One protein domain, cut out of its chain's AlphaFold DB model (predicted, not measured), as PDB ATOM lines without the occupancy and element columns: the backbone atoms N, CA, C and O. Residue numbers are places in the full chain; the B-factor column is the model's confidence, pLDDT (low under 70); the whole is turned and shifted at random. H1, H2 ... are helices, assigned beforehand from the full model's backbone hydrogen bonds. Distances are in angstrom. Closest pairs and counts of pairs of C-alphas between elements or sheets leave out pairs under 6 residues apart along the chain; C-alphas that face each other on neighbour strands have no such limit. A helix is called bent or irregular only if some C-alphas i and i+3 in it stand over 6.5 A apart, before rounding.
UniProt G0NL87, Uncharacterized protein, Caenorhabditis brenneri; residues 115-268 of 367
ATOM      1  N   TYR A 115     111.129  85.282  63.084       76.75
ATOM      2  CA  TYR A 115     111.801  84.237  62.311       76.75
ATOM      3  C   TYR A 115     113.050  83.712  63.016       76.75
ATOM      4  O   TYR A 115     113.152  82.513  63.275       76.75
ATOM      5  N   VAL A 116     113.983  84.595  63.373       77.56
ATOM      6  CA  VAL A 116     115.301  84.161  63.871       77.56
ATOM      7  C   VAL A 116     115.283  83.653  65.306       77.56
ATOM      8  O   VAL A 116     116.186  82.930  65.718       77.56
ATOM      9  N   SER A 117     114.257  83.998  66.084       82.94
ATOM     10  CA  SER A 117     114.163  83.573  67.484       82.94
ATOM     11  C   SER A 117     113.533  82.194  67.680       82.94
ATOM     12  O   SER A 117     113.541  81.685  68.805       82.94
ATOM     13  N   GLY A 118     113.021  81.566  66.613       87.81
ATOM     14  CA  GLY A 118     112.391  80.244  66.667       87.81
ATOM     15  C   GLY A 118     110.933  80.262  67.139       87.81
ATOM     16  O   GLY A 118     110.425  79.246  67.615       87.81
ATOM     17  N   VAL A 119     110.239  81.402  67.031       93.25
ATOM     18  CA  VAL A 119     108.834  81.528  67.466       93.25
ATOM     19  C   VAL A 119     107.897  80.649  66.640       93.25
ATOM     20  O   VAL A 119     106.962  80.086  67.202       93.25
ATOM     21  N   LEU A 120     108.154  80.470  65.341       91.12
ATOM     22  CA  LEU A 120     107.348  79.585  64.493       91.12
ATOM     23  C   LEU A 120     107.399  78.125  64.975       91.12
ATOM     24  O   LEU A 120     106.368  77.469  65.109       91.12
ATOM     25  N   ASP A 121     108.589  77.617  65.295       92.25
ATOM     26  CA  ASP A 121     108.738  76.258  65.820       92.25
ATOM     27  C   ASP A 121     108.161  76.116  67.225       92.25
ATOM     28  O   ASP A 121     107.492  75.126  67.520       92.25
ATOM     29  N   CYS A 122     108.369  77.126  68.073       96.38
ATOM     30  CA  CYS A 122     107.737  77.216  69.385       96.38
ATOM     31  C   CYS A 122     106.208  77.136  69.282       96.38
ATOM     32  O   CYS A 122     105.583  76.351  69.991       96.38
ATOM     33  N   TYR A 123     105.617  77.896  68.358       96.31
ATOM     34  CA  TYR A 123     104.181  77.889  68.110       96.31
ATOM     35  C   TYR A 123     103.675  76.490  67.769       96.31
ATOM     36  O   TYR A 123     102.729  76.025  68.397       96.31
ATOM     37  N   GLY A 124     104.350  75.786  66.855       94.94
ATOM     38  CA  GLY A 124     103.987  74.413  66.507       94.94
ATOM     39  C   GLY A 124     103.951  73.474  67.720       94.94
ATOM     40  O   GLY A 124     102.991  72.724  67.886       94.94
ATOM     41  N   LYS A 125     104.939  73.567  68.619       94.44
ATOM     42  CA  LYS A 125     104.972  72.756  69.848       94.44
ATOM     43  C   LYS A 125     103.858  73.120  70.828       94.44
ATOM     44  O   LYS A 125     103.264  72.235  71.434       94.44
ATOM     45  N   VAL A 126     103.549  74.408  70.974       95.50
ATOM     46  CA  VAL A 126     102.436  74.853  71.826       95.50
ATOM     47  C   VAL A 126     101.092  74.393  71.256       95.50
ATOM     48  O   VAL A 126     100.231  73.975  72.023       95.50
ATOM     49  N   VAL A 127     100.910  74.407  69.930       94.94
ATOM     50  CA  VAL A 127      99.714  73.844  69.279       94.94
ATOM     51  C   VAL A 127      99.587  72.347  69.578       94.94
ATOM     52  O   VAL A 127      98.507  71.901  69.953       94.94
ATOM     53  N   GLU A 128     100.677  71.578  69.466       91.00
ATOM     54  CA  GLU A 128     100.682  70.154  69.839       91.00
ATOM     55  C   GLU A 128     100.283  69.948  71.307       91.00
ATOM     56  O   GLU A 128      99.447  69.095  71.601       91.00
ATOM     57  N   GLU A 129     100.830  70.751  72.223       91.62
ATOM     58  CA  GLU A 129     100.505  70.678  73.651       91.62
ATOM     59  C   GLU A 129      99.035  71.028  73.923       91.62
ATOM     60  O   GLU A 129      98.376  70.353  74.707       91.62
ATOM     61  N   ILE A 130      98.478  72.033  73.240       93.00
ATOM     62  CA  ILE A 130      97.055  72.388  73.359       93.00
ATOM     63  C   ILE A 130      96.156  71.243  72.876       93.00
ATOM     64  O   ILE A 130      95.140  70.977  73.513       93.00
ATOM     65  N   LEU A 131      96.522  70.576  71.777       88.31
ATOM     66  CA  LEU A 131      95.740  69.481  71.195       88.31
ATOM     67  C   LEU A 131      95.839  68.171  71.986       88.31
ATOM     68  O   LEU A 131      94.884  67.400  71.986       88.31
ATOM     69  N   TYR A 132      96.990  67.887  72.598       81.31
ATOM     70  CA  TYR A 132      97.263  66.586  73.220       81.31
ATOM     71  C   TYR A 132      97.427  66.645  74.737       81.31
ATOM     72  O   TYR A 132      96.898  65.793  75.447       81.31
ATOM     73  N   GLY A 133      98.193  67.614  75.236       75.38
ATOM     74  CA  GLY A 133      98.422  67.785  76.671       75.38
ATOM     75  C   GLY A 133      97.193  68.318  77.403       75.38
ATOM     76  O   GLY A 133      97.100  68.168  78.618       75.38
ATOM     77  N   GLU A 134      96.258  68.930  76.660       79.62
ATOM     78  CA  GLU A 134      95.047  69.584  77.170       79.62
ATOM     79  C   GLU A 134      95.306  70.378  78.467       79.62
ATOM     80  O   GLU A 134      94.613  70.183  79.477       79.62
ATOM     81  N   PRO A 135      96.326  71.261  78.486       87.75
ATOM     82  CA  PRO A 135      96.738  71.932  79.705       87.75
ATOM     83  C   PRO A 135      95.564  72.715  80.285       87.75
ATOM     84  O   PRO A 135      94.868  73.439  79.578       87.75
ATOM     85  N   GLU A 136      95.354  72.611  81.596       91.38
ATOM     86  CA  GLU A 136      94.127  73.099  82.241       91.38
ATOM     87  C   GLU A 136      93.814  74.572  81.925       91.38
ATOM     88  O   GLU A 136      92.657  74.950  81.754       91.38
ATOM     89  N   CYS A 137      94.846  75.413  81.777       93.12
ATOM     90  CA  CYS A 137      94.644  76.823  81.458       93.12
ATOM     91  C   CYS A 137      94.153  77.068  80.025       93.12
ATOM     92  O   CYS A 137      93.518  78.095  79.798       93.12
ATOM     93  N   SER A 138      94.431  76.179  79.061       92.88
ATOM     94  CA  SER A 138      94.081  76.397  77.651       92.88
ATOM     95  C   SER A 138      92.615  76.097  77.352       92.88
ATOM     96  O   SER A 138      92.070  76.668  76.412       92.88
ATOM     97  N   LYS A 139      91.945  75.287  78.184       90.88
ATOM     98  CA  LYS A 139      90.548  74.847  77.999       90.88
ATOM     99  C   LYS A 139      89.545  75.996  77.869       90.88
ATOM    100  O   LYS A 139      88.527  75.858  77.195       90.88
ATOM    101  N   ASN A 140      89.842  77.141  78.481       91.56
ATOM    102  CA  ASN A 140      88.976  78.321  78.459       91.56
ATOM    103  C   ASN A 140      89.207  79.234  77.243       91.56
ATOM    104  O   ASN A 140      88.474  80.206  77.065       91.56
ATOM    105  N   TYR A 141      90.206  78.943  76.407       94.69
ATOM    106  CA  TYR A 141      90.613  79.806  75.304       94.69
ATOM    107  C   TYR A 141      90.548  79.071  73.973       94.69
ATOM    108  O   TYR A 141      91.083  77.981  73.789       94.69
ATOM    109  N   LYS A 142      89.940  79.718  72.981       93.56
ATOM    110  CA  LYS A 142      89.808  79.170  71.631       93.56
ATOM    111  C   LYS A 142      91.049  79.457  70.776       93.56
ATOM    112  O   LYS A 142      90.928  80.018  69.693       93.56
ATOM    113  N   PHE A 143      92.242  79.078  71.244       94.31
ATOM    114  CA  PHE A 143      93.514  79.388  70.566       94.31
ATOM    115  C   PHE A 143      93.596  78.877  69.118       94.31
ATOM    116  O   PHE A 143      94.223  79.518  68.279       94.31
ATOM    117  N   LEU A 144      92.947  77.750  68.812       91.69
ATOM    118  CA  LEU A 144      93.009  77.081  67.503       91.69
ATOM    119  C   LEU A 144      91.763  77.325  66.636       91.69
ATOM    120  O   LEU A 144      91.511  76.619  65.666       91.69
ATOM    121  N   THR A 145      90.934  78.314  66.980       90.81
ATOM    122  CA  THR A 145      89.724  78.603  66.203       90.81
ATOM    123  C   THR A 145      90.038  79.202  64.830       90.81
ATOM    124  O   THR A 145      90.954  80.004  64.667       90.81
ATOM    125  N   THR A 146      89.234  78.863  63.824       87.00
ATOM    126  CA  THR A 146      89.332  79.457  62.483       87.00
ATOM    127  C   THR A 146      88.724  80.860  62.402       87.00
ATOM    128  O   THR A 146      88.995  81.585  61.446       87.00
ATOM    129  N   TYR A 147      87.934  81.267  63.403       90.56
ATOM    130  CA  TYR A 147      87.347  82.603  63.489       90.56
ATOM    131  C   TYR A 147      88.379  83.605  64.009       90.56
ATOM    132  O   TYR A 147      88.682  83.642  65.197       90.56
ATOM    133  N   LEU A 148      88.899  84.443  63.118       90.25
ATOM    134  CA  LEU A 148      90.027  85.335  63.404       90.25
ATOM    135  C   LEU A 148      89.799  86.288  64.588       90.25
ATOM    136  O   LEU A 148      90.724  86.528  65.357       90.25
ATOM    137  N   THR A 149      88.575  86.781  64.781       93.00
ATOM    138  CA  THR A 149      88.216  87.622  65.936       93.00
ATOM    139  C   THR A 149      88.322  86.853  67.249       93.00
ATOM    140  O   THR A 149      88.983  87.305  68.176       93.00
ATOM    141  N   LEU A 150      87.770  85.638  67.301       94.88
ATOM    142  CA  LEU A 150      87.874  84.769  68.475       94.88
ATOM    143  C   LEU A 150      89.314  84.306  68.719       94.88
ATOM    144  O   LEU A 150      89.712  84.147  69.870       94.88
ATOM    145  N   LYS A 151      90.098  84.098  67.651       94.44
ATOM    146  CA  LYS A 151      91.527  83.778  67.752       94.44
ATOM    147  C   LYS A 151      92.274  84.959  68.381       94.44
ATOM    148  O   LYS A 151      93.001  84.757  69.350       94.44
ATOM    149  N   ASN A 152      92.017  86.185  67.921       94.81
ATOM    150  CA  ASN A 152      92.584  87.396  68.512       94.81
ATOM    151  C   ASN A 152      92.256  87.521  70.003       94.81
ATOM    152  O   ASN A 152      93.162  87.702  70.816       94.81
ATOM    153  N   ASP A 153      90.980  87.369  70.360       96.56
ATOM    154  CA  ASP A 153      90.512  87.461  71.741       96.56
ATOM    155  C   ASP A 153      91.155  86.386  72.621       96.56
ATOM    156  O   ASP A 153      91.584  86.678  73.739       96.56
ATOM    157  N   ALA A 154      91.280  85.155  72.113       97.06
ATOM    158  CA  ALA A 154      91.919  84.054  72.824       97.06
ATOM    159  C   ALA A 154      93.394  84.352  73.131       97.06
ATOM    160  O   ALA A 154      93.815  84.179  74.272       97.06
ATOM    161  N   TYR A 155      94.174  84.849  72.164       97.06
ATOM    162  CA  TYR A 155      95.580  85.197  72.406       97.06
ATOM    163  C   TYR A 155      95.755  86.471  73.236       97.06
ATOM    164  O   TYR A 155      96.677  86.553  74.042       97.06
ATOM    165  N   THR A 156      94.856  87.446  73.118       96.94
ATOM    166  CA  THR A 156      94.894  88.653  73.952       96.94
ATOM    167  C   THR A 156      94.562  88.343  75.413       96.94
ATOM    168  O   THR A 156      95.332  88.671  76.316       96.94
ATOM    169  N   THR A 157      93.429  87.686  75.665       97.50
ATOM    170  CA  THR A 157      92.940  87.407  77.029       97.50
ATOM    171  C   THR A 157      93.632  86.207  77.674       97.50
ATOM    172  O   THR A 157      93.837  86.186  78.886       97.50
ATOM    173  N   GLY A 158      94.033  85.222  76.870       97.19
ATOM    174  CA  GLY A 158      94.749  84.020  77.292       97.19
ATOM    175  C   GLY A 158      96.266  84.157  77.270       97.19
ATOM    176  O   GLY A 158      96.964  83.154  77.426       97.19
ATOM    177  N   LYS A 159      96.797  85.376  77.107       97.62
ATOM    178  CA  LYS A 159      98.237  85.651  77.003       97.62
ATOM    179  C   LYS A 159      99.063  84.975  78.094       97.62
ATOM    180  O   LYS A 159     100.091  84.371  77.798       97.62
ATOM    181  N   SER A 160      98.622  85.057  79.348       96.81
ATOM    182  CA  SER A 160      99.330  84.455  80.483       96.81
ATOM    183  C   SER A 160      99.421  82.930  80.369       96.81
ATOM    184  O   SER A 160     100.488  82.367  80.606       96.81
ATOM    185  N   CYS A 161      98.337  82.269  79.951       97.00
ATOM    186  CA  CYS A 161      98.324  80.829  79.702       97.00
ATOM    187  C   CYS A 161      99.237  80.464  78.529       97.00
ATOM    188  O   CYS A 161     100.100  79.604  78.675       97.00
ATOM    189  N   PHE A 162      99.116  81.160  77.394       97.12
ATOM    190  CA  PHE A 162      99.961  80.893  76.233       97.12
ATOM    191  C   PHE A 162     101.451  81.061  76.561       97.12
ATOM    192  O   PHE A 162     102.249  80.170  76.287       97.12
ATOM    193  N   LEU A 163     101.837  82.160  77.221       97.12
ATOM    194  CA  LEU A 163     103.229  82.383  77.616       97.12
ATOM    195  C   LEU A 163     103.731  81.320  78.602       97.12
ATOM    196  O   LEU A 163     104.892  80.928  78.510       97.12
ATOM    197  N   LYS A 164     102.879  80.804  79.496       96.50
ATOM    198  CA  LYS A 164     103.240  79.668  80.355       96.50
ATOM    199  C   LYS A 164     103.604  78.434  79.521       96.50
ATOM    200  O   LYS A 164     104.673  77.872  79.731       96.50
ATOM    201  N   LEU A 165     102.784  78.080  78.530       96.06
ATOM    202  CA  LEU A 165     103.063  76.951  77.632       96.06
ATOM    203  C   LEU A 165     104.360  77.153  76.844       96.06
ATOM    204  O   LEU A 165     105.132  76.215  76.667       96.06
ATOM    205  N   THR A 166     104.658  78.385  76.417       96.50
ATOM    206  CA  THR A 166     105.916  78.653  75.700       96.50
ATOM    207  C   THR A 166     107.148  78.392  76.567       96.50
ATOM    208  O   THR A 166     108.143  77.881  76.065       96.50
ATOM    209  N   VAL A 167     107.092  78.685  77.872       95.75
ATOM    210  CA  VAL A 167     108.211  78.426  78.797       95.75
ATOM    211  C   VAL A 167     108.497  76.929  78.918       95.75
ATOM    212  O   VAL A 167     109.652  76.541  79.057       95.75
ATOM    213  N   GLU A 168     107.459  76.099  78.852       92.12
ATOM    214  CA  GLU A 168     107.563  74.644  78.999       92.12
ATOM    215  C   GLU A 168     108.038  73.964  77.703       92.12
ATOM    216  O   GLU A 168     108.773  72.980  77.757       92.12
ATOM    217  N   GLN A 169     107.657  74.501  76.539       93.12
ATOM    218  CA  GLN A 169     107.815  73.816  75.249       93.12
ATOM    219  C   GLN A 169     108.932  74.382  74.356       93.12
ATOM    220  O   GLN A 169     109.371  73.729  73.400       93.12
ATOM    221  N   CYS A 170     109.391  75.608  74.617       95.62
ATOM    222  CA  CYS A 170     110.181  76.369  73.653       95.62
ATOM    223  C   CYS A 170     111.611  76.663  74.103       95.62
ATOM    224  O   CYS A 170     111.948  76.666  75.285       95.62
ATOM    225  N   ALA A 171     112.469  76.957  73.122       94.06
ATOM    226  CA  ALA A 171     113.816  77.442  73.387       94.06
ATOM    227  C   ALA A 171     113.774  78.824  74.074       94.06
ATOM    228  O   ALA A 171     112.886  79.630  73.762       94.06
ATOM    229  N   PRO A 172     114.751  79.154  74.944       92.88
ATOM    230  CA  PRO A 172     114.779  80.434  75.653       92.88
ATOM    231  C   PRO A 172     114.702  81.666  74.743       92.88
ATOM    232  O   PRO A 172     114.083  82.654  75.126       92.88
ATOM    233  N   SER A 173     115.273  81.607  73.533       89.06
ATOM    234  CA  SER A 173     115.209  82.692  72.543       89.06
ATOM    235  C   SER A 173     113.769  83.046  72.166       89.06
ATOM    236  O   SER A 173     113.382  84.208  72.254       89.06
ATOM    237  N   ALA A 174     112.948  82.049  71.826       93.50
ATOM    238  CA  ALA A 174     111.549  82.249  71.453       93.50
ATOM    239  C   ALA A 174     110.729  82.783  72.635       93.50
ATOM    240  O   ALA A 174     109.904  83.681  72.472       93.50
ATOM    241  N   VAL A 175     110.992  82.264  73.841       95.06
ATOM    242  CA  VAL A 175     110.330  82.706  75.078       95.06
ATOM    243  C   VAL A 175     110.639  84.174  75.371       95.06
ATOM    244  O   VAL A 175     109.731  84.942  75.683       95.06
ATOM    245  N   LEU A 176     111.909  84.578  75.277       92.38
ATOM    246  CA  LEU A 176     112.320  85.967  75.494       92.38
ATOM    247  C   LEU A 176     111.684  86.904  74.463       92.38
ATOM    248  O   LEU A 176     111.150  87.944  74.845       92.38
ATOM    249  N   THR A 177     111.657  86.502  73.191       91.00
ATOM    250  CA  THR A 177     111.000  87.264  72.124       91.00
ATOM    251  C   THR A 177     109.503  87.442  72.385       91.00
ATOM    252  O   THR A 177     108.999  88.561  72.319       91.00
ATOM    253  N   LEU A 178     108.782  86.375  72.748       95.38
ATOM    254  CA  LEU A 178     107.336  86.429  73.002       95.38
ATOM    255  C   LEU A 178     106.961  87.168  74.297       95.38
ATOM    256  O   LEU A 178     105.826  87.625  74.430       95.38
ATOM    257  N   LYS A 179     107.891  87.320  75.248       95.88
ATOM    258  CA  LYS A 179     107.687  88.155  76.443       95.88
ATOM    259  C   LYS A 179     107.706  89.654  76.139       95.88
ATOM    260  O   LYS A 179     107.170  90.426  76.932       95.88
ATOM    261  N   ASN A 180     108.300  90.079  75.023       95.31
ATOM    262  CA  ASN A 180     108.250  91.474  74.600       95.31
ATOM    263  C   ASN A 180     106.820  91.841  74.165       95.31
ATOM    264  O   ASN A 180     106.255  91.205  73.278       95.31
ATOM    265  N   GLU A 181     106.232  92.878  74.769       94.56
ATOM    266  CA  GLU A 181     104.835  93.264  74.525       94.56
ATOM    267  C   GLU A 181     104.556  93.609  73.057       94.56
ATOM    268  O   GLU A 181     103.564  93.155  72.488       94.56
ATOM    269  N   PHE A 182     105.450  94.373  72.427       90.00
ATOM    270  CA  PHE A 182     105.295  94.794  71.038       90.00
ATOM    271  C   PHE A 182     105.365  93.597  70.084       90.00
ATOM    272  O   PHE A 182     104.512  93.446  69.205       90.00
ATOM    273  N   ILE A 183     106.334  92.701  70.295       89.06
ATOM    274  CA  ILE A 183     106.467  91.487  69.480       89.06
ATOM    275  C   ILE A 183     105.301  90.529  69.722       89.06
ATOM    276  O   ILE A 183     104.792  89.941  68.771       89.06
ATOM    277  N   TYR A 184     104.813  90.413  70.959       95.69
ATOM    278  CA  TYR A 184     103.638  89.604  71.258       95.69
ATOM    279  C   TYR A 184     102.407  90.102  70.498       95.69
ATOM    280  O   TYR A 184     101.736  89.319  69.834       95.69
ATOM    281  N   GLN A 185     102.125  91.406  70.530       93.31
ATOM    282  CA  GLN A 185     100.989  91.972  69.795       93.31
ATOM    283  C   GLN A 185     101.110  91.751  68.286       93.31
ATOM    284  O   GLN A 185     100.120  91.452  67.620       93.31
ATOM    285  N   LYS A 186     102.324  91.858  67.745       90.12
ATOM    286  CA  LYS A 186     102.619  91.544  66.346       90.12
ATOM    287  C   LYS A 186     102.370  90.072  66.022       90.12
ATOM    288  O   LYS A 186     101.686  89.784  65.047       90.12
ATOM    289  N   PHE A 187     102.819  89.155  66.876       93.56
ATOM    290  CA  PHE A 187     102.508  87.726  66.787       93.56
ATOM    291  C   PHE A 187     100.992  87.469  66.795       93.56
ATOM    292  O   PHE A 187     100.479  86.790  65.908       93.56
ATOM    293  N   VAL A 188     100.246  88.081  67.719       94.75
ATOM    294  CA  VAL A 188      98.779  87.953  67.766       94.75
ATOM    295  C   VAL A 188      98.127  88.476  66.486       94.75
ATOM    296  O   VAL A 188      97.192  87.855  65.977       94.75
ATOM    297  N   ARG A 189      98.628  89.585  65.926       90.38
ATOM    298  CA  ARG A 189      98.163  90.108  64.633       90.38
ATOM    299  C   ARG A 189      98.432  89.119  63.507       90.38
ATOM    300  O   ARG A 189      97.497  88.832  62.774       90.38
ATOM    301  N   ILE A 190      99.632  88.547  63.414       89.00
ATOM    302  CA  ILE A 190      99.968  87.529  62.402       89.00
ATOM    303  C   ILE A 190      98.981  86.357  62.449       89.00
ATOM    304  O   ILE A 190      98.471  85.941  61.414       89.00
ATOM    305  N   LEU A 191      98.659  85.861  63.649       91.12
ATOM    306  CA  LEU A 191      97.725  84.741  63.816       91.12
ATOM    307  C   LEU A 191      96.261  85.090  63.520       91.12
ATOM    308  O   LEU A 191      95.462  84.198  63.228       91.12
ATOM    309  N   SER A 192      95.895  86.365  63.646       88.50
ATOM    310  CA  SER A 192      94.502  86.826  63.625       88.50
ATOM    311  C   SER A 192      94.169  87.712  62.425       88.50
ATOM    312  O   SER A 192      93.074  88.268  62.365       88.50
ATOM    313  N   HIS A 193      95.095  87.895  61.486       80.12
ATOM    314  CA  HIS A 193      94.858  88.686  60.287       80.12
ATOM    315  C   HIS A 193      94.353  87.798  59.148       80.12
ATOM    316  O   HIS A 193      94.747  86.640  59.005       80.12
ATOM    317  N   THR A 194      93.456  88.337  58.325       66.12
ATOM    318  CA  THR A 194      93.068  87.696  57.066       66.12
ATOM    319  C   THR A 194      94.271  87.640  56.145       66.12
ATOM    320  O   THR A 194      94.924  88.656  55.952       66.12
ATOM    321  N   LEU A 195      94.534  86.484  55.541       64.25
ATOM    322  CA  LEU A 195      95.564  86.347  54.514       64.25
ATOM    323  C   LEU A 195      95.231  87.315  53.366       64.25
ATOM    324  O   LEU A 195      94.258  87.109  52.642       64.25
ATOM    325  N   THR A 196      95.982  88.409  53.250       51.06
ATOM    326  CA  THR A 196      95.744  89.462  52.246       51.06
ATOM    327  C   THR A 196      96.332  89.095  50.890       51.06
ATOM    328  O   THR A 196      96.027  89.740  49.887       51.06
ATOM    329  N   THR A 197      97.152  88.042  50.836       52.03
ATOM    330  CA  THR A 197      97.819  87.596  49.618       52.03
ATOM    331  C   THR A 197      97.785  86.076  49.470       52.03
ATOM    332  O   THR A 197      97.754  85.326  50.447       52.03
ATOM    333  N   ASN A 198      97.833  85.609  48.220       51.22
ATOM    334  CA  ASN A 198      97.950  84.186  47.878       51.22
ATOM    335  C   ASN A 198      99.400  83.666  47.973       51.22
ATOM    336  O   ASN A 198      99.687  82.575  47.482       51.22
ATOM    337  N   TYR A 199     100.331  84.429  48.552       56.03
ATOM    338  CA  TYR A 199     101.743  84.054  48.567       56.03
ATOM    339  C   TYR A 199     102.043  83.069  49.691       56.03
ATOM    340  O   TYR A 199     101.852  83.364  50.866       56.03
ATOM    341  N   SER A 200     102.608  81.919  49.325       51.19
ATOM    342  CA  SER A 200     103.006  80.832  50.230       51.19
ATOM    343  C   SER A 200     104.039  81.213  51.299       51.19
ATOM    344  O   SER A 200     104.373  80.384  52.138       51.19
ATOM    345  N   GLN A 201     104.580  82.428  51.225       54.91
ATOM    346  CA  GLN A 201     105.658  82.952  52.062       54.91
ATOM    347  C   GLN A 201     105.214  84.154  52.916       54.91
ATOM    348  O   GLN A 201     106.033  84.726  53.629       54.91
ATOM    349  N   ASP A 202     103.927  84.521  52.880       73.00
ATOM    350  CA  ASP A 202     103.333  85.378  53.909       73.00
ATOM    351  C   ASP A 202     103.496  84.688  55.274       73.00
ATOM    352  O   ASP A 202     103.158  83.510  55.439       73.00
ATOM    353  N   ILE A 203     104.024  85.415  56.260       78.31
ATOM    354  CA  ILE A 203     104.264  84.889  57.602       78.31
ATOM    355  C   ILE A 203     102.989  84.297  58.217       78.31
ATOM    356  O   ILE A 203     103.054  83.245  58.853       78.31
ATOM    357  N   GLY A 204     101.816  84.888  57.963       83.69
ATOM    358  CA  GLY A 204     100.538  84.337  58.418       83.69
ATOM    359  C   GLY A 204     100.268  82.945  57.841       83.69
ATOM    360  O   GLY A 204      99.817  82.048  58.560       83.69
ATOM    361  N   GLN A 205     100.615  82.718  56.567       81.69
ATOM    362  CA  GLN A 205     100.509  81.396  55.945       81.69
ATOM    363  C   GLN A 205     101.489  80.395  56.553       81.69
ATOM    364  O   GLN A 205     101.113  79.238  56.725       81.69
ATOM    365  N   LEU A 206     102.702  80.814  56.927       84.75
ATOM    366  CA  LEU A 206     103.668  79.927  57.584       84.75
ATOM    367  C   LEU A 206     103.177  79.467  58.957       84.75
ATOM    368  O   LEU A 206     103.233  78.275  59.253       84.75
ATOM    369  N   PHE A 207     102.642  80.377  59.776       90.00
ATOM    370  CA  PHE A 207     102.045  80.005  61.062       90.00
ATOM    371  C   PHE A 207     100.853  79.066  60.878       90.00
ATOM    372  O   PHE A 207     100.730  78.082  61.607       90.00
ATOM    373  N   ARG A 208     100.009  79.307  59.868       89.00
ATOM    374  CA  ARG A 208      98.880  78.418  59.571       89.00
ATOM    375  C   ARG A 208      99.330  77.048  59.072       89.00
ATOM    376  O   ARG A 208      98.775  76.037  59.487       89.00
ATOM    377  N   ALA A 209     100.346  77.002  58.215       89.69
ATOM    378  CA  ALA A 209     100.947  75.759  57.748       89.69
ATOM    379  C   ALA A 209     101.508  74.957  58.926       89.69
ATOM    380  O   ALA A 209     101.227  73.764  59.042       89.69
ATOM    381  N   LYS A 210     102.222  75.630  59.838       92.12
ATOM    382  CA  LYS A 210     102.747  75.027  61.063       92.12
ATOM    383  C   LYS A 210     101.631  74.499  61.967       92.12
ATOM    384  O   LYS A 210     101.761  73.396  62.482       92.12
ATOM    385  N   GLU A 211     100.520  75.225  62.107       93.06
ATOM    386  CA  GLU A 211      99.325  74.762  62.836       93.06
ATOM    387  C   GLU A 211      98.792  73.446  62.247       93.06
ATOM    388  O   GLU A 211      98.642  72.470  62.981       93.06
ATOM    389  N   CYS A 212      98.601  73.367  60.923       93.25
ATOM    390  CA  CYS A 212      98.145  72.134  60.268       93.25
ATOM    391  C   CYS A 212      99.146  70.972  60.430       93.25
ATOM    392  O   CYS A 212      98.754  69.812  60.555       93.25
ATOM    393  N   GLU A 213     100.448  71.260  60.422       93.12
ATOM    394  CA  GLU A 213     101.493  70.259  60.665       93.12
ATOM    395  C   GLU A 213     101.460  69.716  62.090       93.12
ATOM    396  O   GLU A 213     101.532  68.502  62.278       93.12
ATOM    397  N   SER A 214     101.276  70.587  63.079       94.19
ATOM    398  CA  SER A 214     101.077  70.192  64.472       94.19
ATOM    399  C   SER A 214      99.807  69.361  64.655       94.19
ATOM    400  O   SER A 214      99.832  68.356  65.365       94.19
ATOM    401  N   MET A 215      98.715  69.707  63.963       93.00
ATOM    402  CA  MET A 215      97.497  68.886  63.948       93.00
ATOM    403  C   MET A 215      97.761  67.490  63.364       93.00
ATOM    404  O   MET A 215      97.341  66.492  63.947       93.00
ATOM    405  N   LYS A 216      98.536  67.388  62.273       93.31
ATOM    406  CA  LYS A 216      98.963  66.090  61.723       93.31
ATOM    407  C   LYS A 216      99.762  65.274  62.741       93.31
ATOM    408  O   LYS A 216      99.513  64.081  62.886       93.31
ATOM    409  N   LEU A 217     100.702  65.892  63.455       91.94
ATOM    410  CA  LEU A 217     101.465  65.196  64.496       91.94
ATOM    411  C   LEU A 217     100.558  64.703  65.632       91.94
ATOM    412  O   LEU A 217     100.755  63.594  66.130       91.94
ATOM    413  N   ALA A 218      99.534  65.475  66.006       89.69
ATOM    414  CA  ALA A 218      98.532  65.045  66.979       89.69
ATOM    415  C   ALA A 218      97.726  63.828  66.482       89.69
ATOM    416  O   ALA A 218      97.529  62.877  67.243       89.69
ATOM    417  N   VAL A 219      97.332  63.813  65.201       91.38
ATOM    418  CA  VAL A 219      96.696  62.650  64.551       91.38
ATOM    419  C   VAL A 219      97.609  61.426  64.613       91.38
ATOM    420  O   VAL A 219      97.184  60.371  65.088       91.38
ATOM    421  N   ASP A 220      98.869  61.566  64.194       90.81
ATOM    422  CA  ASP A 220      99.846  60.471  64.159       90.81
ATOM    423  C   ASP A 220     100.071  59.876  65.560       90.81
ATOM    424  O   ASP A 220     100.099  58.655  65.729       90.81
ATOM    425  N   ARG A 221     100.160  60.722  66.596       89.00
ATOM    426  CA  ARG A 221     100.265  60.266  67.990       89.00
ATOM    427  C   ARG A 221      99.018  59.505  68.427       89.00
ATOM    428  O   ARG A 221      99.151  58.390  68.922       89.00
ATOM    429  N   LYS A 222      97.820  60.072  68.243       88.50
ATOM    430  CA  LYS A 222      96.568  59.442  68.697       88.50
ATOM    431  C   LYS A 222      96.336  58.100  68.001       88.50
ATOM    432  O   LYS A 222      95.988  57.124  68.660       88.50
ATOM    433  N   LYS A 223      96.631  58.028  66.702       89.38
ATOM    434  CA  LYS A 223      96.602  56.798  65.905       89.38
ATOM    435  C   LYS A 223      97.483  55.686  66.484       89.38
ATOM    436  O   LYS A 223      97.070  54.531  66.469       89.38
ATOM    437  N   ASN A 224      98.666  56.012  67.007       88.12
ATOM    438  CA  ASN A 224      99.585  55.015  67.572       88.12
ATOM    439  C   ASN A 224      99.088  54.388  68.885       88.12
ATOM    440  O   ASN A 224      99.588  53.333  69.270       88.12
ATOM    441  N   PHE A 225      98.115  55.004  69.560       86.56
ATOM    442  CA  PHE A 225      97.506  54.451  70.774       86.56
ATOM    443  C   PHE A 225      96.290  53.558  70.497       86.56
ATOM    444  O   PHE A 225      95.836  52.873  71.411       86.56
ATOM    445  N   VAL A 226      95.787  53.526  69.257       86.00
ATOM    446  CA  VAL A 226      94.651  52.677  68.879       86.00
ATOM    447  C   VAL A 226      95.060  51.208  68.956       86.00
ATOM    448  O   VAL A 226      95.986  50.757  68.276       86.00
ATOM    449  N   ASN A 227      94.338  50.424  69.759       84.81
ATOM    450  CA  ASN A 227      94.553  48.983  69.836       84.81
ATOM    451  C   ASN A 227      93.838  48.261  68.688       84.81
ATOM    452  O   ASN A 227      92.743  47.722  68.851       84.81
ATOM    453  N   TRP A 228      94.493  48.202  67.529       79.38
ATOM    454  CA  TRP A 228      93.945  47.616  66.299       79.38
ATOM    455  C   TRP A 228      93.438  46.174  66.431       79.38
ATOM    456  O   TRP A 228      92.521  45.787  65.706       79.38
ATOM    457  N   ALA A 229      93.977  45.396  67.374       75.44
ATOM    458  CA  ALA A 229      93.529  44.029  67.637       75.44
ATOM    459  C   ALA A 229      92.140  43.959  68.298       75.44
ATOM    460  O   ALA A 229      91.498  42.913  68.245       75.44
ATOM    461  N   LYS A 230      91.686  45.049  68.927       80.25
ATOM    462  CA  LYS A 230      90.413  45.132  69.666       80.25
ATOM    463  C   LYS A 230      89.391  46.079  69.053       80.25
ATOM    464  O   LYS A 230      88.255  46.078  69.510       80.25
ATOM    465  N   VAL A 231      89.794  46.881  68.069       81.44
ATOM    466  CA  VAL A 231      88.892  47.792  67.357       81.44
ATOM    467  C   VAL A 231      87.671  47.011  66.881       81.44
ATOM    468  O   VAL A 231      87.820  45.941  66.298       81.44
ATOM    469  N   GLU A 232      86.480  47.545  67.076       85.56
ATOM    470  CA  GLU A 232      85.265  47.070  66.414       85.56
ATOM    471  C   GLU A 232      84.835  48.068  65.334       85.56
ATOM    472  O   GLU A 232      85.433  49.131  65.173       85.56
ATOM    473  N   VAL A 233      83.834  47.712  64.532       86.62
ATOM    474  CA  VAL A 233      83.218  48.705  63.640       86.62
ATOM    475  C   VAL A 233      82.533  49.770  64.498       86.62
ATOM    476  O   VAL A 233      81.841  49.427  65.453       86.62
ATOM    477  N   ASP A 234      82.729  51.038  64.137       85.81
ATOM    478  CA  ASP A 234      82.255  52.220  64.868       85.81
ATOM    479  C   ASP A 234      82.911  52.403  66.252       85.81
ATOM    480  O   ASP A 234      82.322  52.989  67.162       85.81
ATOM    481  N   ASP A 235      84.154  51.930  66.410       86.56
ATOM    482  CA  ASP A 235      84.935  52.134  67.633       86.56
ATOM    483  C   ASP A 235      85.141  53.639  67.928       86.56
ATOM    484  O   ASP A 235      85.643  54.372  67.064       86.56
ATOM    485  N   PRO A 236      84.792  54.128  69.136       89.19
ATOM    486  CA  PRO A 236      84.922  55.540  69.487       89.19
ATOM    487  C   PRO A 236      86.339  56.103  69.339       89.19
ATOM    488  O   PRO A 236      86.490  57.255  68.935       89.19
ATOM    489  N   GLU A 237      87.386  55.324  69.640       87.81
ATOM    490  CA  GLU A 237      88.773  55.785  69.504       87.81
ATOM    491  C   GLU A 237      89.127  56.021  68.037       87.81
ATOM    492  O   GLU A 237      89.777  57.013  67.697       87.81
ATOM    493  N   VAL A 238      88.650  55.143  67.154       89.00
ATOM    494  CA  VAL A 238      88.851  55.265  65.709       89.00
ATOM    495  C   VAL A 238      88.064  56.446  65.152       89.00
ATOM    496  O   VAL A 238      88.613  57.218  64.368       89.00
ATOM    497  N   LEU A 239      86.820  56.648  65.598       90.31
ATOM    498  CA  LEU A 239      85.995  57.789  65.188       90.31
ATOM    499  C   LEU A 239      86.613  59.134  65.596       90.31
ATOM    500  O   LEU A 239      86.616  60.066  64.792       90.31
ATOM    501  N   ILE A 240      87.194  59.227  66.797       90.06
ATOM    502  CA  ILE A 240      87.923  60.424  67.245       90.06
ATOM    503  C   ILE A 240      89.105  60.710  66.312       90.06
ATOM    504  O   ILE A 240      89.267  61.838  65.847       90.06
ATOM    505  N   VAL A 241      89.920  59.700  65.994       91.56
ATOM    506  CA  VAL A 241      91.069  59.886  65.095       91.56
ATOM    507  C   VAL A 241      90.613  60.264  63.681       91.56
ATOM    508  O   VAL A 241      91.217  61.146  63.071       91.56
ATOM    509  N   SER A 242      89.532  59.665  63.170       90.94
ATOM    510  CA  SER A 242      88.925  60.043  61.886       90.94
ATOM    511  C   SER A 242      88.499  61.511  61.862       90.94
ATOM    512  O   SER A 242      88.815  62.217  60.905       90.94
ATOM    513  N   GLN A 243      87.863  62.003  62.929       91.19
ATOM    514  CA  GLN A 243      87.507  63.417  63.036       91.19
ATOM    515  C   GLN A 243      88.755  64.318  63.013       91.19
ATOM    516  O   GLN A 243      88.788  65.311  62.287       91.19
ATOM    517  N   MET A 244      89.813  63.954  63.745       91.94
ATOM    518  CA  MET A 244      91.067  64.718  63.740       91.94
ATOM    519  C   MET A 244      91.723  64.748  62.346       91.94
ATOM    520  O   MET A 244      92.291  65.771  61.946       91.94
ATOM    521  N   TYR A 245      91.641  63.650  61.586       92.94
ATOM    522  CA  TYR A 245      92.072  63.613  60.187       92.94
ATOM    523  C   TYR A 245      91.278  64.610  59.331       92.94
ATOM    524  O   TYR A 245      91.886  65.368  58.573       92.94
ATOM    525  N   ASP A 246      89.949  64.645  59.449       91.56
ATOM    526  CA  ASP A 246      89.100  65.565  58.681       91.56
ATOM    527  C   ASP A 246      89.427  67.032  58.979       91.56
ATOM    528  O   ASP A 246      89.611  67.835  58.057       91.56
ATOM    529  N   GLU A 247      89.576  67.379  60.258       91.75
ATOM    530  CA  GLU A 247      89.942  68.726  60.702       91.75
ATOM    531  C   GLU A 247      91.322  69.143  60.169       91.75
ATOM    532  O   GLU A 247      91.483  70.224  59.594       91.75
ATOM    533  N   THR A 248      92.313  68.256  60.274       93.06
ATOM    534  CA  THR A 248      93.678  68.497  59.780       93.06
ATOM    535  C   THR A 248      93.717  68.624  58.253       93.06
ATOM    536  O   THR A 248      94.385  69.496  57.693       93.06
ATOM    537  N   ASN A 249      92.974  67.777  57.544       92.62
ATOM    538  CA  ASN A 249      92.887  67.818  56.090       92.62
ATOM    539  C   ASN A 249      92.181  69.092  55.601       92.62
ATOM    540  O   ASN A 249      92.613  69.703  54.624       92.62
ATOM    541  N   SER A 250      91.129  69.524  56.301       91.62
ATOM    542  CA  SER A 250      90.479  70.817  56.074       91.62
ATOM    543  C   SER A 250      91.466  71.976  56.259       91.62
ATOM    544  O   SER A 250      91.540  72.865  55.407       91.62
ATOM    545  N   CYS A 251      92.310  71.913  57.297       91.50
ATOM    546  CA  CYS A 251      93.389  72.876  57.520       91.50
ATOM    547  C   CYS A 251      94.335  72.948  56.308       91.50
ATOM    548  O   CYS A 251      94.509  74.028  55.736       91.50
ATOM    549  N   PHE A 252      94.864  71.811  55.836       91.81
ATOM    550  CA  PHE A 252      95.736  71.782  54.656       91.81
ATOM    551  C   PHE A 252      95.041  72.287  53.383       91.81
ATOM    552  O   PHE A 252      95.642  73.047  52.629       91.81
ATOM    553  N   LYS A 253      93.777  71.912  53.145       90.31
ATOM    554  CA  LYS A 253      92.997  72.369  51.976       90.31
ATOM    555  C   LYS A 253      92.754  73.878  51.981       90.31
ATOM    556  O   LYS A 253      92.630  74.470  50.913       90.31
ATOM    557  N   SER A 254      92.706  74.501  53.159       86.31
ATOM    558  CA  SER A 254      92.540  75.953  53.291       86.31
ATOM    559  C   SER A 254      93.772  76.759  52.859       86.31
ATOM    560  O   SER A 254      93.683  77.981  52.737       86.31
ATOM    561  N   ILE A 255      94.912  76.095  52.625       85.19
ATOM    562  CA  ILE A 255      96.185  76.715  52.254       85.19
ATOM    563  C   ILE A 255      96.578  76.218  50.853       85.19
ATOM    564  O   ILE A 255      97.001  75.068  50.709       85.19
ATOM    565  N   PRO A 256      96.487  77.057  49.800       82.12
ATOM    566  CA  PRO A 256      96.733  76.628  48.420       82.12
ATOM    567  C   PRO A 256      98.098  75.961  48.198       82.12
ATOM    568  O   PRO A 256      98.192  74.966  47.478       82.12
ATOM    569  N   SER A 257      99.150  76.454  48.860       79.56
ATOM    570  CA  SER A 257     100.507  75.895  48.764       79.56
ATOM    571  C   SER A 257     100.632  74.476  49.334       79.56
ATOM    572  O   SER A 257     101.574  73.759  49.001       79.56
ATOM    573  N   LEU A 258      99.664  74.028  50.140       85.12
ATOM    574  CA  LEU A 258      99.647  72.710  50.769       85.12
ATOM    575  C   LEU A 258      98.686  71.728  50.093       85.12
ATOM    576  O   LEU A 258      98.519  70.616  50.588       85.12
ATOM    577  N   ALA A 259      98.112  72.057  48.931       85.12
ATOM    578  CA  ALA A 259      97.171  71.180  48.225       85.12
ATOM    579  C   ALA A 259      97.729  69.763  47.964       85.12
ATOM    580  O   ALA A 259      97.027  68.764  48.135       85.12
ATOM    581  N   LYS A 260      99.020  69.639  47.614       87.50
ATOM    582  CA  LYS A 260      99.673  68.327  47.439       87.50
ATOM    583  C   LYS A 260      99.728  67.536  48.752       87.50
ATOM    584  O   LYS A 260      99.475  66.332  48.746       87.50
ATOM    585  N   LYS A 261     100.027  68.218  49.863       87.56
ATOM    586  CA  LYS A 261     100.078  67.638  51.212       87.56
ATOM    587  C   LYS A 261      98.682  67.230  51.686       87.56
ATOM    588  O   LYS A 261      98.532  66.121  52.182       87.56
ATOM    589  N   ALA A 262      97.659  68.042  51.412       89.25
ATOM    590  CA  ALA A 262      96.257  67.692  51.640       89.25
ATOM    591  C   ALA A 262      95.862  66.407  50.893       89.25
ATOM    592  O   ALA A 262      95.311  65.486  51.482       89.25
ATOM    593  N   ASN A 263      96.212  66.294  49.608       88.00
ATOM    594  CA  ASN A 263      95.918  65.093  48.821       88.00
ATOM    595  C   ASN A 263      96.647  63.849  49.343       88.00
ATOM    596  O   ASN A 263      96.107  62.749  49.270       88.00
ATOM    597  N   GLN A 264      97.876  63.998  49.842       87.25
ATOM    598  CA  GLN A 264      98.587  62.904  50.504       87.25
ATOM    599  C   GLN A 264      97.888  62.487  51.794       87.25
ATOM    600  O   GLN A 264      97.627  61.305  51.991       87.25
ATOM    601  N   PHE A 265      97.533  63.460  52.623       89.88
ATOM    602  CA  PHE A 265      96.896  63.216  53.905       89.88
ATOM    603  C   PHE A 265      95.482  62.627  53.757       89.88
ATOM    604  O   PHE A 265      95.100  61.741  54.515       89.88
ATOM    605  N   GLN A 266      94.741  63.007  52.709       89.56
ATOM    606  CA  GLN A 266      93.478  62.360  52.340       89.56
ATOM    607  C   GLN A 266      93.662  60.863  52.056       89.56
ATOM    608  O   GLN A 266      92.850  60.067  52.508       89.56
ATOM    609  N   ARG A 267      94.731  60.452  51.357       87.81
ATOM    610  CA  ARG A 267      94.992  59.019  51.113       87.81
ATOM    611  C   ARG A 267      95.266  58.258  52.409       87.81
ATOM    612  O   ARG A 267      94.873  57.101  52.531       87.81
ATOM    613  N   GLU A 268      95.937  58.895  53.367       89.19
ATOM    614  CA  GLU A 268      96.163  58.316  54.694       89.19
ATOM    615  C   GLU A 268      94.844  58.137  55.457       89.19
ATOM    616  O   GLU A 268      94.637  57.073  56.038       89.19
TER     617      GLU A 268
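What this domain is: This is residues 115 to 268 of the 367 residues of an uncharacterized protein of Caenorhabditis brenneri (UniProt G0NL87). A cluster of five helices, H1 to H5, forms one lobe, and three helices, H6, H7 and H8, run up and down beside one another in a triangle as a second lobe. H6, the longest, starts at H5 in the cluster and runs out past H1, which packs on it; residues 229 to 234, between H6 and H7, stick out at the far end. The printed part has 154 residues with eight named helices, H1 to H8 in chain order, and no named strand; the class is all helix. It is compact, with a radius of gyration of the C-alphas of 16.3 A and spans of 52 by 36 by 27 A.

How they stand to each other: H1, residues 119 to 132, touches H3, residues 159 to 169, about perpendicular at 84 degrees, closest at the C-alphas of Lys 125 and Gln 169, 6.2 A apart. With residues 119 to 122 alone, H1 touches H4, residues 172 to 179; the closest C-alphas, of Val 119 and Ala 174, are 4.9 A apart. H3 and H4 form a helical hairpin at 2 degrees. H2, residues 148 to 157, touches H5, residues 181 to 192, at a shallow tilt of 27 degrees, opposite ways; the closest C-alphas, of Leu 148 and Ser 192, are 4.7 A apart. H4 and H5 touch only at the corner. H6, residues 203 to 224, touches H1 at a tilt of 36 degrees, only just steep, the same way, with the C-alphas of Glu 128 and Ser 214 closest at 5.4 A. H6 and H7, residues 236 to 253, form a hairpin at 20 degrees, closest at the C-alphas of Cys 212 and Cys 251, 5.5 A apart. H7 and H8, residues 256 to 268, form another at 24 degrees. H6 and H8 are close but not clearly touching. Every O i to N i+4 pair is within hydrogen-bond range in H1 to H7; in H8 it is 7 of 9.

Where its parts are: H1 begins at C-alpha 119, (108.834, 81.528, 67.466), and is 19.8 A long. H6 is 31.8 A long and ends at C-alpha 224, (99.585, 55.015, 67.572). H7 is 25.6 A long. H8, 19.4 A, is irregular, with C-alphas 257 and 260 7.7 A apart; it ends at C-alpha 268, (96.163, 58.316, 54.694).

The domain as a whole: The two farthest C-alphas, of Phe 182 and Ala 229, are 52.2 A apart. The printed part has no cut. The links H1 to H2 and H6 to H7 are long. Residues 194 to 201 have pLDDT under 70.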